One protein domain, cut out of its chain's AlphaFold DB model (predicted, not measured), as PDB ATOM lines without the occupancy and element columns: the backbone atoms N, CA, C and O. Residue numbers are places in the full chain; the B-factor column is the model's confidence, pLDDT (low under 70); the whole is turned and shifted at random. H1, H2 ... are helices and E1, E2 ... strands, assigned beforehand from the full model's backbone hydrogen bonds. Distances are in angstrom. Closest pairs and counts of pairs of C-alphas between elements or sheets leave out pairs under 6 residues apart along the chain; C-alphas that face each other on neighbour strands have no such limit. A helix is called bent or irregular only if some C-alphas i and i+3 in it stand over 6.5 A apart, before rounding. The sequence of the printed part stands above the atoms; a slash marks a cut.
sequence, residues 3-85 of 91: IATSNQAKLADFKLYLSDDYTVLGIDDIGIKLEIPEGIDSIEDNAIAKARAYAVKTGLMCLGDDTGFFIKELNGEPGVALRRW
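This is residues 3 to 85 of the 91 residues of the protein "Non-canonical purine NTP pyrophosphatase" of Candidatus Saccharimonas sp (UniProt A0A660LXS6). Long helix H2 has strand E1 folded back along it; beyond E1, residues 65 to 79 run out to one end and turn back to short H3. H1 sits to one side of the other half, and residues 19 to 42 loop from it to H2. The 83 printed residues follow the order H1, H2, E1, H3, mostly helix, with under half in named elements. The whole is elongated, 41 by 26 by 16 A, and only just compact, close to loose, with radius of gyration of the C-alphas 14.0 A.

Find C-alpha 8 at (-53.409, -10.880, 11.210); H1 runs to residue 18, 15.1 A. H2, residues 43 to 58, spans 22.6 A. E1 is residues 62 to 64, 6.5 A. H3, residues 80 to 84, 8.9 A, ends at (-39.683, -23.157, 5.710); it is irregular, C-alphas 80 and 83 being 7.9 A apart.

Look at Ala 51 of H2 and Gly 64 of E1: their C-alphas, the closest, are 4.2 A apart. E1 pairs with no named strand; residues 3 to 4 pair with its residues 63 to 64, parallel. H2 and H3 are close but not clearly touching, closest C-alphas Ile 43 and Val 80, 6.0 A. H1 is apart from H2, E1 and H3. Every O i to N i+4 pair is within hydrogen-bond range in H1 and H2; in H3 0 of 1 is, and 1 of 2 O i to N i+3 pairs.

The C-alphas of Gly 59 and Glu 73, the two farthest apart, are 42.7 A apart. The printed part has no cut; the links H1 to H2 and E1 to H3 are long. No printed residue is under 70 in pLDDT.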
ATOM      1  N   ILE A   3     -53.894 -12.273  22.135       96.69
ATOM      2  CA  ILE A   3     -53.544 -13.366  21.227       96.69
ATOM      3  C   ILE A   3     -52.078 -13.199  20.831       96.69
ATOM      4  O   ILE A   3     -51.708 -12.238  20.157       96.69
ATOM      5  N   ALA A   4     -51.238 -14.142  21.249       95.00
ATOM      6  CA  ALA A   4     -49.799 -14.154  21.004       95.00
ATOM      7  C   ALA A   4     -49.474 -14.646  19.580       95.00
ATOM      8  O   ALA A   4     -48.783 -15.646  19.389       95.00
ATOM      9  N   THR A   5     -50.007 -13.955  18.570       90.75
ATOM     10  CA  THR A   5     -49.792 -14.237  17.145       90.75
ATOM     11  C   THR A   5     -49.456 -12.961  16.381       90.75
ATOM     12  O   THR A   5     -50.046 -11.913  16.627       90.75
ATOM     13  N   SER A   6     -48.534 -13.063  15.424       87.88
ATOM     14  CA  SER A   6     -48.266 -12.023  14.421       87.88
ATOM     15  C   SER A   6     -49.115 -12.187  13.153       87.88
ATOM     16  O   SER A   6     -49.073 -11.348  12.255       87.88
ATOM     17  N   ASN A   7     -49.884 -13.278  13.046       90.12
ATOM     18  CA  ASN A   7     -50.731 -13.536  11.890       90.12
ATOM     19  C   ASN A   7     -52.062 -12.782  12.022       90.12
ATOM     20  O   ASN A   7     -52.941 -13.179  12.789       90.12
ATOM     21  N   GLN A   8     -52.221 -11.738  11.210       91.69
ATOM     22  CA  GLN A   8     -53.409 -10.880  11.210       91.69
ATOM     23  C   GLN A   8     -54.696 -11.617  10.820       91.69
ATOM     24  O   GLN A   8     -55.752 -11.295  11.353       91.69
ATOM     25  N   ALA A   9     -54.622 -12.630   9.948       92.38
ATOM     26  CA  ALA A   9     -55.798 -13.419   9.578       92.38
ATOM     27  C   ALA A   9     -56.331 -14.202  10.786       92.38
ATOM     28  O   ALA A   9     -57.516 -14.139  11.093       92.38
ATOM     29  N   LYS A  10     -55.437 -14.833  11.556       91.69
ATOM     30  CA  LYS A  10     -55.821 -15.534  12.791       91.69
ATOM     31  C   LYS A  10     -56.385 -14.582  13.838       91.69
ATOM     32  O   LYS A  10     -57.359 -14.906  14.504       91.69
ATOM     33  N   LEU A  11     -55.776 -13.405  13.995       94.88
ATOM     34  CA  LEU A  11     -56.296 -12.394  14.915       94.88
ATOM     35  C   LEU A  11     -57.710 -11.952  14.514       94.88
ATOM     36  O   LEU A  11     -58.554 -11.775  15.391       94.88
ATOM     37  N   ALA A  12     -57.973 -11.795  13.215       95.50
ATOM     38  CA  ALA A  12     -59.304 -11.484  12.710       95.50
ATOM     39  C   ALA A  12     -60.309 -12.598  13.042       95.50
ATOM     40  O   ALA A  12     -61.394 -12.284  13.524       95.50
ATOM     41  N   ASP A  13     -59.931 -13.871  12.894       95.56
ATOM     42  CA  ASP A  13     -60.780 -15.007  13.272       95.56
ATOM     43  C   ASP A  13     -61.080 -15.015  14.781       95.56
ATOM     44  O   ASP A  13     -62.234 -15.119  15.192       95.56
ATOM     45  N   PHE A  14     -60.069 -14.826  15.636       95.56
ATOM     46  CA  PHE A  14     -60.292 -14.737  17.084       95.56
ATOM     47  C   PHE A  14     -61.192 -13.561  17.463       95.56
ATOM     48  O   PHE A  14     -62.066 -13.708  18.315       95.56
ATOM     49  N   LYS A  15     -61.012 -12.399  16.823       96.00
ATOM     50  CA  LYS A  15     -61.905 -11.248  17.008       96.00
ATOM     51  C   LYS A  15     -63.326 -11.592  16.558       96.00
ATOM     52  O   LYS A  15     -64.261 -11.266  17.278       96.00
ATOM     53  N   LEU A  16     -63.503 -12.281  15.434       97.12
ATOM     54  CA  LEU A  16     -64.823 -12.684  14.953       97.12
ATOM     55  C   LEU A  16     -65.557 -13.581  15.957       97.12
ATOM     56  O   LEU A  16     -66.740 -13.370  16.196       97.12
ATOM     57  N   TYR A  17     -64.869 -14.563  16.546       95.75
ATOM     58  CA  TYR A  17     -65.520 -15.569  17.392       95.75
ATOM     59  C   TYR A  17     -65.589 -15.221  18.880       95.75
ATOM     60  O   TYR A  17     -66.426 -15.783  19.579       95.75
ATOM     61  N   LEU A  18     -64.711 -14.349  19.391       95.31
ATOM     62  CA  LEU A  18     -64.563 -14.125  20.837       95.31
ATOM     63  C   LEU A  18     -64.869 -12.691  21.291       95.31
ATOM     64  O   LEU A  18     -64.820 -12.432  22.494       95.31
ATOM     65  N   SER A  19     -65.173 -11.757  20.380       94.56
ATOM     66  CA  SER A  19     -65.397 -10.346  20.755       94.56
ATOM     67  C   SER A  19     -66.658 -10.103  21.587       94.56
ATOM     68  O   SER A  19     -66.735  -9.071  22.250       94.56
ATOM     69  N   ASP A  20     -67.617 -11.032  21.580       96.44
ATOM     70  CA  ASP A  20     -68.840 -10.914  22.385       96.44
ATOM     71  C   ASP A  20     -68.550 -11.062  23.890       96.44
ATOM     72  O   ASP A  20     -69.171 -10.387  24.710       96.44
ATOM     73  N   ASP A  21     -67.559 -11.886  24.249       95.69
ATOM     74  CA  ASP A  21     -67.212 -12.193  25.643       95.69
ATOM     75  C   ASP A  21     -65.893 -11.544  26.099       95.69
ATOM     76  O   ASP A  21     -65.660 -11.348  27.296       95.69
ATOM     77  N   TYR A  22     -64.999 -11.210  25.161       95.06
ATOM     78  CA  TYR A  22     -63.650 -10.742  25.468       95.06
ATOM     79  C   TYR A  22     -63.229  -9.555  24.606       95.06
ATOM     80  O   TYR A  22     -63.358  -9.553  23.388       95.06
ATOM     81  N   THR A  23     -62.539  -8.585  25.213       95.31
ATOM     82  CA  THR A  23     -61.715  -7.645  24.440       95.31
ATOM     83  C   THR A  23     -60.466  -8.368  23.939       95.31
ATOM     84  O   THR A  23     -59.551  -8.653  24.723       95.31
ATOM     85  N   VAL A  24     -60.439  -8.693  22.647       96.12
ATOM     86  CA  VAL A  24     -59.339  -9.412  21.989       96.12
ATOM     87  C   VAL A  24     -58.301  -8.419  21.460       96.12
ATOM     88  O   VAL A  24     -58.598  -7.598  20.594       96.12
ATOM     89  N   LEU A  25     -57.074  -8.522  21.969       95.56
ATOM     90  CA  LEU A  25     -55.917  -7.722  21.561       95.56
ATOM     91  C   LEU A  25     -54.919  -8.599  20.797       95.56
ATOM     92  O   LEU A  25     -54.726  -9.763  21.147       95.56
ATOM     93  N   GLY A  26     -54.271  -8.040  19.781       95.00
ATOM     94  CA  GLY A  26     -53.092  -8.608  19.130       95.00
ATOM     95  C   GLY A  26     -51.787  -8.077  19.725       95.00
ATOM     96  O   GLY A  26     -51.779  -7.116  20.493       95.00
ATOM     97  N   ILE A  27     -50.661  -8.678  19.339       93.00
ATOM     98  CA  ILE A  27     -49.330  -8.228  19.784       93.00
ATOM     99  C   ILE A  27     -48.996  -6.802  19.312       93.00
ATOM    100  O   ILE A  27     -48.311  -6.064  20.021       93.00
ATOM    101  N   ASP A  28     -49.525  -6.393  18.155       90.75
ATOM    102  CA  ASP A  28     -49.327  -5.047  17.609       90.75
ATOM    103  C   ASP A  28     -50.136  -3.998  18.386       90.75
ATOM    104  O   ASP A  28     -49.660  -2.880  18.578       90.75
ATOM    105  N   ASP A  29     -51.307  -4.374  18.923       92.69
ATOM    106  CA  ASP A  29     -52.169  -3.486  19.723       92.69
ATOM    107  C   ASP A  29     -51.479  -3.049  21.031       92.69
ATOM    108  O   ASP A  29     -51.767  -1.980  21.569       92.69
ATOM    109  N   ILE A  30     -50.557  -3.868  21.551       92.06
ATOM    110  CA  ILE A  30     -49.804  -3.587  22.784       92.06
ATOM    111  C   ILE A  30     -48.400  -3.023  22.527       92.06
ATOM    112  O   ILE A  30     -47.706  -2.678  23.481       92.06
ATOM    113  N   GLY A  31     -47.955  -2.952  21.267       90.12
ATOM    114  CA  GLY A  31     -46.635  -2.432  20.896       90.12
ATOM    115  C   GLY A  31     -45.446  -3.227  21.455       90.12
ATOM    116  O   GLY A  31     -44.352  -2.679  21.587       90.12
ATOM    117  N   ILE A  32     -45.637  -4.504  21.812       88.25
ATOM    118  CA  ILE A  32     -44.586  -5.367  22.373       88.25
ATOM    119  C   ILE A  32     -44.284  -6.499  21.395       88.25
ATOM    120  O   ILE A  32     -45.099  -7.396  21.172       88.25
ATOM    121  N   LYS A  33     -43.054  -6.509  20.883       89.19
ATOM    122  CA  LYS A  33     -42.521  -7.600  20.070       89.19
ATOM    123  C   LYS A  33     -41.495  -8.378  20.883       89.19
ATOM    124  O   LYS A  33     -40.503  -7.809  21.333       89.19
ATOM    125  N   LEU A  34     -41.765  -9.660  21.107       90.88
ATOM    126  CA  LEU A  34     -40.831 -10.581  21.747       90.88
ATOM    127  C   LEU A  34     -40.245 -11.504  20.684       90.88
ATOM    128  O   LEU A  34     -40.978 -12.026  19.847       90.88
ATOM    129  N   GLU A  35     -38.937 -11.725  20.744       88.69
ATOM    130  CA  GLU A  35     -38.317 -12.844  20.041       88.69
ATOM    131  C   GLU A  35     -38.489 -14.094  20.897       88.69
ATOM    132  O   GLU A  35     -37.980 -14.182  22.016       88.69
ATOM    133  N   ILE A  36     -39.273 -15.037  20.388       89.12
ATOM    134  CA  ILE A  36     -39.592 -16.288  21.065       89.12
ATOM    135  C   ILE A  36     -39.023 -17.391  20.177       89.12
ATOM    136  O   ILE A  36     -39.489 -17.529  19.046       89.12
ATOM    137  N   PRO A  37     -38.004 -18.136  20.636       81.75
ATOM    138  CA  PRO A  37     -37.458 -19.243  19.867       81.75
ATOM    139  C   PRO A  37     -38.560 -20.253  19.529       81.75
ATOM    140  O   PRO A  37     -39.220 -20.768  20.431       81.75
ATOM    141  N   GLU A  38     -38.755 -20.524  18.240       78.56
ATOM    142  CA  GLU A  38     -39.690 -21.544  17.759       78.56
ATOM    143  C   GLU A  38     -38.923 -22.835  17.450       78.56
ATOM    144  O   GLU A  38     -37.918 -22.819  16.730       78.56
ATOM    145  N   GLY A  39     -39.399 -23.951  18.004       81.38
ATOM    146  CA  GLY A  39     -38.913 -25.290  17.687       81.38
ATOM    147  C   GLY A  39     -39.536 -25.835  16.398       81.38
ATOM    148  O   GLY A  39     -40.470 -25.252  15.846       81.38
ATOM    149  N   ILE A  40     -39.025 -26.976  15.924       77.94
ATOM    150  CA  ILE A  40     -39.510 -27.656  14.705       77.94
ATOM    151  C   ILE A  40     -40.308 -28.937  14.988       77.94
ATOM    152  O   ILE A  40     -40.808 -29.558  14.055       77.94
ATOM    153  N   ASP A  41     -40.458 -29.314  16.258       80.81
ATOM    154  CA  ASP A  41     -40.975 -30.635  16.632       80.81
ATOM    155  C   ASP A  41     -42.455 -30.620  17.048       80.81
ATOM    156  O   ASP A  41     -43.161 -31.607  16.853       80.81
ATOM    157  N   SER A  42     -42.953 -29.507  17.605       90.75
ATOM    158  CA  SER A  42     -44.295 -29.441  18.199       90.75
ATOM    159  C   SER A  42     -44.963 -28.072  18.039       90.75
ATOM    160  O   SER A  42     -44.453 -27.053  18.505       90.75
ATOM    161  N   ILE A  43     -46.156 -28.061  17.428       93.19
ATOM    162  CA  ILE A  43     -47.023 -26.869  17.370       93.19
ATOM    163  C   ILE A  43     -47.538 -26.474  18.761       93.19
ATOM    164  O   ILE A  43     -47.750 -25.296  19.039       93.19
ATOM    165  N   GLU A  44     -47.734 -27.457  19.641       94.12
ATOM    166  CA  GLU A  44     -48.266 -27.239  20.984       94.12
ATOM    167  C   GLU A  44     -47.239 -26.502  21.844       94.12
ATOM    168  O   GLU A  44     -47.561 -25.482  22.457       94.12
ATOM    169  N   ASP A  45     -45.982 -26.950  21.818       93.94
ATOM    170  CA  ASP A  45     -44.907 -26.319  22.585       93.94
ATOM    171  C   ASP A  45     -44.655 -24.884  22.110       93.94
ATOM    172  O   ASP A  45     -44.519 -23.974  22.932       93.94
ATOM    173  N   ASN A  46     -44.684 -24.652  20.793       92.88
ATOM    174  CA  ASN A  46     -44.566 -23.314  20.215       92.88
ATOM    175  C   ASN A  46     -45.724 -22.398  20.645       92.88
ATOM    176  O   ASN A  46     -45.498 -21.244  21.024       92.88
ATOM    177  N   ALA A  47     -46.967 -22.889  20.619       94.75
ATOM    178  CA  ALA A  47     -48.131 -22.132  21.076       94.75
ATOM    179  C   ALA A  47     -48.036 -21.797  22.577       94.75
ATOM    180  O   ALA A  47     -48.229 -20.642  22.970       94.75
ATOM    181  N   ILE A  48     -47.665 -22.766  23.421       95.44
ATOM    182  CA  ILE A  48     -47.488 -22.569  24.866       95.44
ATOM    183  C   ILE A  48     -46.366 -21.566  25.153       95.44
ATOM    184  O   ILE A  48     -46.541 -20.677  25.991       95.44
ATOM    185  N   ALA A  49     -45.225 -21.676  24.467       94.94
ATOM    186  CA  ALA A  49     -44.099 -20.758  24.622       94.94
ATOM    187  C   ALA A  49     -44.508 -19.315  24.295       94.94
ATOM    188  O   ALA A  49     -44.254 -18.406  25.093       94.94
ATOM    189  N   LYS A  50     -45.231 -19.119  23.182       94.44
ATOM    190  CA  LYS A  50     -45.805 -17.826  22.787       94.44
ATOM    191  C   LYS A  50     -46.736 -17.257  23.855       94.44
ATOM    192  O   LYS A  50     -46.533 -16.130  24.312       94.44
ATOM    193  N   ALA A  51     -47.708 -18.048  24.309       96.25
ATOM    194  CA  ALA A  51     -48.657 -17.638  25.342       96.25
ATOM    195  C   ALA A  51     -47.951 -17.221  26.642       96.25
ATOM    196  O   ALA A  51     -48.220 -16.150  27.186       96.25
ATOM    197  N   ARG A  52     -47.020 -18.052  27.131       96.31
ATOM    198  CA  ARG A  52     -46.307 -17.825  28.396       96.31
ATOM    199  C   ARG A  52     -45.430 -16.583  28.351       96.31
ATOM    200  O   ARG A  52     -45.478 -15.793  29.290       96.31
ATOM    201  N   ALA A  53     -44.656 -16.391  27.284       95.69
ATOM    202  CA  ALA A  53     -43.760 -15.243  27.171       95.69
ATOM    203  C   ALA A  53     -44.537 -13.919  27.227       95.69
ATOM    204  O   ALA A  53     -44.189 -13.015  27.992       95.69
ATOM    205  N   TYR A  54     -45.639 -13.829  26.480       96.44
ATOM    206  CA  TYR A  54     -46.495 -12.648  26.487       96.44
ATOM    207  C   TYR A  54     -47.261 -12.479  27.805       96.44
ATOM    208  O   TYR A  54     -47.359 -11.353  28.295       96.44
ATOM    209  N   ALA A  55     -47.728 -13.565  28.429       96.81
ATOM    210  CA  ALA A  55     -48.385 -13.503  29.735       96.81
ATOM    211  C   ALA A  55     -47.443 -12.958  30.815       96.81
ATOM    212  O   ALA A  55     -47.811 -12.041  31.545       96.81
ATOM    213  N   VAL A  56     -46.203 -13.454  30.873       96.56
ATOM    214  CA  VAL A  56     -45.181 -12.972  31.818       96.56
ATOM    215  C   VAL A  56     -44.851 -11.501  31.570       96.56
ATOM    216  O   VAL A  56     -44.712 -10.732  32.518       96.56
ATOM    217  N   LYS A  57     -44.737 -11.090  30.303       96.00
ATOM    218  CA  LYS A  57     -44.358  -9.718  29.949       96.00
ATOM    219  C   LYS A  57     -45.460  -8.694  30.222       96.00
ATOM    220  O   LYS A  57     -45.144  -7.554  30.554       96.00
ATOM    221  N   THR A  58     -46.721  -9.073  30.032       95.19
ATOM    222  CA  THR A  58     -47.861  -8.138  30.041       95.19
ATOM    223  C   THR A  58     -48.734  -8.247  31.288       95.19
ATOM    224  O   THR A  58     -49.478  -7.318  31.586       95.19
ATOM    225  N   GLY A  59     -48.684  -9.375  32.003       95.62
ATOM    226  CA  GLY A  59     -49.620  -9.697  33.082       95.62
ATOM    227  C   GLY A  59     -51.041 -10.019  32.598       95.62
ATOM    228  O   GLY A  59     -51.931 -10.224  33.421       95.62
ATOM    229  N   LEU A  60     -51.278 -10.063  31.283       95.12
ATOM    230  CA  LEU A  60     -52.584 -10.361  30.704       95.12
ATOM    231  C   LEU A  60     -52.782 -11.869  30.532       95.12
ATOM    232  O   LEU A  60     -51.838 -12.624  30.297       95.12
ATOM    233  N   MET A  61     -54.045 -12.299  30.545       95.31
ATOM    234  CA  MET A  61     -54.417 -13.612  30.019       95.31
ATOM    235  C   MET A  61     -54.064 -13.670  28.528       95.31
ATOM    236  O   MET A  61     -54.569 -12.858  27.743       95.31
ATOM    237  N   CYS A  62     -53.203 -14.623  28.165       96.25
ATOM    238  CA  CYS A  62     -52.678 -14.780  26.814       96.25
ATOM    239  C   CYS A  62     -53.023 -16.150  26.240       96.25
ATOM    240  O   CYS A  62     -52.816 -17.169  26.899       96.25
ATOM    241  N   LEU A  63     -53.481 -16.160  24.992       95.94
ATOM    242  CA  LEU A  63     -53.682 -17.362  24.197       95.94
ATOM    243  C   LEU A  63     -52.613 -17.406  23.109       95.94
ATOM    244  O   LEU A  63     -52.418 -16.436  22.378       95.94
ATOM    245  N   GLY A  64     -51.890 -18.515  23.037       93.94
ATOM    246  CA  GLY A  64     -50.905 -18.766  21.994       93.94
ATOM    247  C   GLY A  64     -51.481 -19.686  20.938       93.94
ATOM    248  O   GLY A  64     -52.343 -20.511  21.229       93.94
ATOM    249  N   ASP A  65     -50.997 -19.525  19.717       91.81
ATOM    250  CA  ASP A  65     -51.452 -20.302  18.578       91.81
ATOM    251  C   ASP A  65     -50.275 -20.586  17.635       91.81
ATOM    252  O   ASP A  65     -49.396 -19.737  17.418       91.81
ATOM    253  N   ASP A  66     -50.254 -21.797  17.084       91.12
ATOM    254  CA  ASP A  66     -49.301 -22.206  16.064       91.12
ATOM    255  C   ASP A  66     -49.964 -23.122  15.035       91.12
ATOM    256  O   ASP A  66     -50.978 -23.763  15.307       91.12
ATOM    257  N   THR A  67     -49.430 -23.160  13.816       89.88
ATOM    258  CA  THR A  67     -49.995 -23.999  12.749       89.88
ATOM    259  C   THR A  67     -48.898 -24.756  12.038       89.88
ATOM    260  O   THR A  67     -47.939 -24.157  11.564       89.88
ATOM    261  N   GLY A  68     -49.114 -26.058  11.899       90.56
ATOM    262  CA  GLY A  68     -48.361 -26.930  11.013       90.56
ATOM    263  C   GLY A  68     -49.282 -27.546   9.966       90.56
ATOM    264  O   GLY A  68     -50.509 -27.476  10.077       90.56
ATOM    265  N   PHE A  69     -48.690 -28.159   8.949       92.06
ATOM    266  CA  PHE A  69     -49.415 -28.939   7.950       92.06
ATOM    267  C   PHE A  69     -48.781 -30.319   7.873       92.06
ATOM    268  O   PHE A  69     -47.596 -30.427   7.587       92.06
ATOM    269  N   PHE A  70     -49.550 -31.362   8.161       93.12
ATOM    270  CA  PHE A  70     -49.017 -32.711   8.325       93.12
ATOM    271  C   PHE A  70     -49.587 -33.613   7.236       93.12
ATOM    272  O   PHE A  70     -50.773 -33.945   7.263       93.12
ATOM    273  N   ILE A  71     -48.753 -34.001   6.270       93.75
ATOM    274  CA  ILE A  71     -49.157 -34.891   5.180       93.75
ATOM    275  C   ILE A  71     -48.758 -36.316   5.550       93.75
ATOM    276  O   ILE A  71     -47.576 -36.627   5.700       93.75
ATOM    277  N   LYS A  72     -49.743 -37.206   5.678       95.81
ATOM    278  CA  LYS A  72     -49.516 -38.599   6.088       95.81
ATOM    279  C   LYS A  72     -48.553 -39.327   5.147       95.81
ATOM    280  O   LYS A  72     -47.657 -40.023   5.610       95.81
ATOM    281  N   GLU A  73     -48.722 -39.145   3.842       97.31
ATOM    282  CA  GLU A  73     -47.914 -39.774   2.793       97.31
ATOM    283  C   GLU A  73     -46.472 -39.245   2.752       97.31
ATOM    284  O   GLU A  73     -45.603 -39.902   2.186       97.31
ATOM    285  N   LEU A  74     -46.207 -38.097   3.386       92.75
ATOM    286  CA  LEU A  74     -44.866 -37.534   3.568       92.75
ATOM    287  C   LEU A  74     -44.369 -37.703   5.011       92.75
ATOM    288  O   LEU A  74     -43.588 -36.895   5.499       92.75
ATOM    289  N   ASN A  75     -44.842 -38.730   5.726       91.56
ATOM    290  CA  ASN A  75     -44.465 -39.004   7.118       91.56
ATOM    291  C   ASN A  75     -44.677 -37.807   8.067       91.56
ATOM    292  O   ASN A  75     -43.935 -37.626   9.028       91.56
ATOM    293  N   GLY A  76     -45.702 -36.993   7.807       90.50
ATOM    294  CA  GLY A  76     -46.026 -35.812   8.605       90.50
ATOM    295  C   GLY A  76     -45.337 -34.526   8.153       90.50
ATOM    296  O   GLY A  76     -45.639 -33.479   8.720       90.50
ATOM    297  N   GLU A  77     -44.483 -34.552   7.128       90.69
ATOM    298  CA  GLU A  77     -43.946 -33.327   6.532       90.69
ATOM    299  C   GLU A  77     -45.047 -32.508   5.825       90.69
ATOM    300  O   GLU A  77     -46.039 -33.074   5.354       90.69
ATOM    301  N   PRO A  78     -44.908 -31.171   5.742       90.00
ATOM    302  CA  PRO A  78     -43.826 -30.345   6.300       90.00
ATOM    303  C   PRO A  78     -43.875 -30.137   7.824       90.00
ATOM    304  O   PRO A  78     -42.944 -29.586   8.411       90.00
ATOM    305  N   GLY A  79     -44.968 -30.540   8.464       90.69
ATOM    306  CA  GLY A  79     -45.196 -30.415   9.894       90.69
ATOM    307  C   GLY A  79     -45.139 -28.967  10.372       90.69
ATOM    308  O   GLY A  79     -45.695 -28.058   9.747       90.69
ATOM    309  N   VAL A  80     -44.450 -28.752  11.491       90.19
ATOM    310  CA  VAL A  80     -44.208 -27.426  12.088       90.19
ATOM    311  C   VAL A  80     -43.362 -26.541  11.164       90.19
ATOM    312  O   VAL A  80     -43.530 -25.325  11.123       90.19
ATOM    313  N   ALA A  81     -42.498 -27.146  10.346       84.31
ATOM    314  CA  ALA A  81     -41.628 -26.442   9.410       84.31
ATOM    315  C   ALA A  81     -42.345 -25.979   8.127       84.31
ATOM    316  O   ALA A  81     -41.679 -25.546   7.188       84.31
ATOM    317  N   LEU A  82     -43.686 -26.004   8.080       86.19
ATOM    318  CA  LEU A  82     -44.518 -25.579   6.944       86.19
ATOM    319  C   LEU A  82     -44.014 -24.308   6.249       86.19
ATOM    320  O   LEU A  82     -43.850 -24.295   5.033       86.19
ATOM    321  N   ARG A  83     -43.732 -23.246   7.013       80.25
ATOM    322  CA  ARG A  83     -43.293 -21.956   6.449       80.25
ATOM    323  C   ARG A  83     -41.894 -21.994   5.825       80.25
ATOM    324  O   ARG A  83     -41.559 -21.097   5.066       80.25
ATOM    325  N   ARG A  84     -41.080 -23.001   6.151       78.62
ATOM    326  CA  ARG A  84     -39.683 -23.157   5.710       78.62
ATOM    327  C   ARG A  84     -39.498 -24.307   4.713       78.62
ATOM    328  O   ARG A  84     -38.415 -24.467   4.164       78.62
ATOM    329  N   TRP A  85     -40.540 -25.099   4.459       81.00
ATOM    330  CA  TRP A  85     -40.434 -26.342   3.689       81.00
ATOM    331  C   TRP A  85     -40.095 -26.140   2.208       81.00
ATOM    332  O   TRP A  85     -39.411 -26.964   1.616       81.00
TER     333      TRP A  85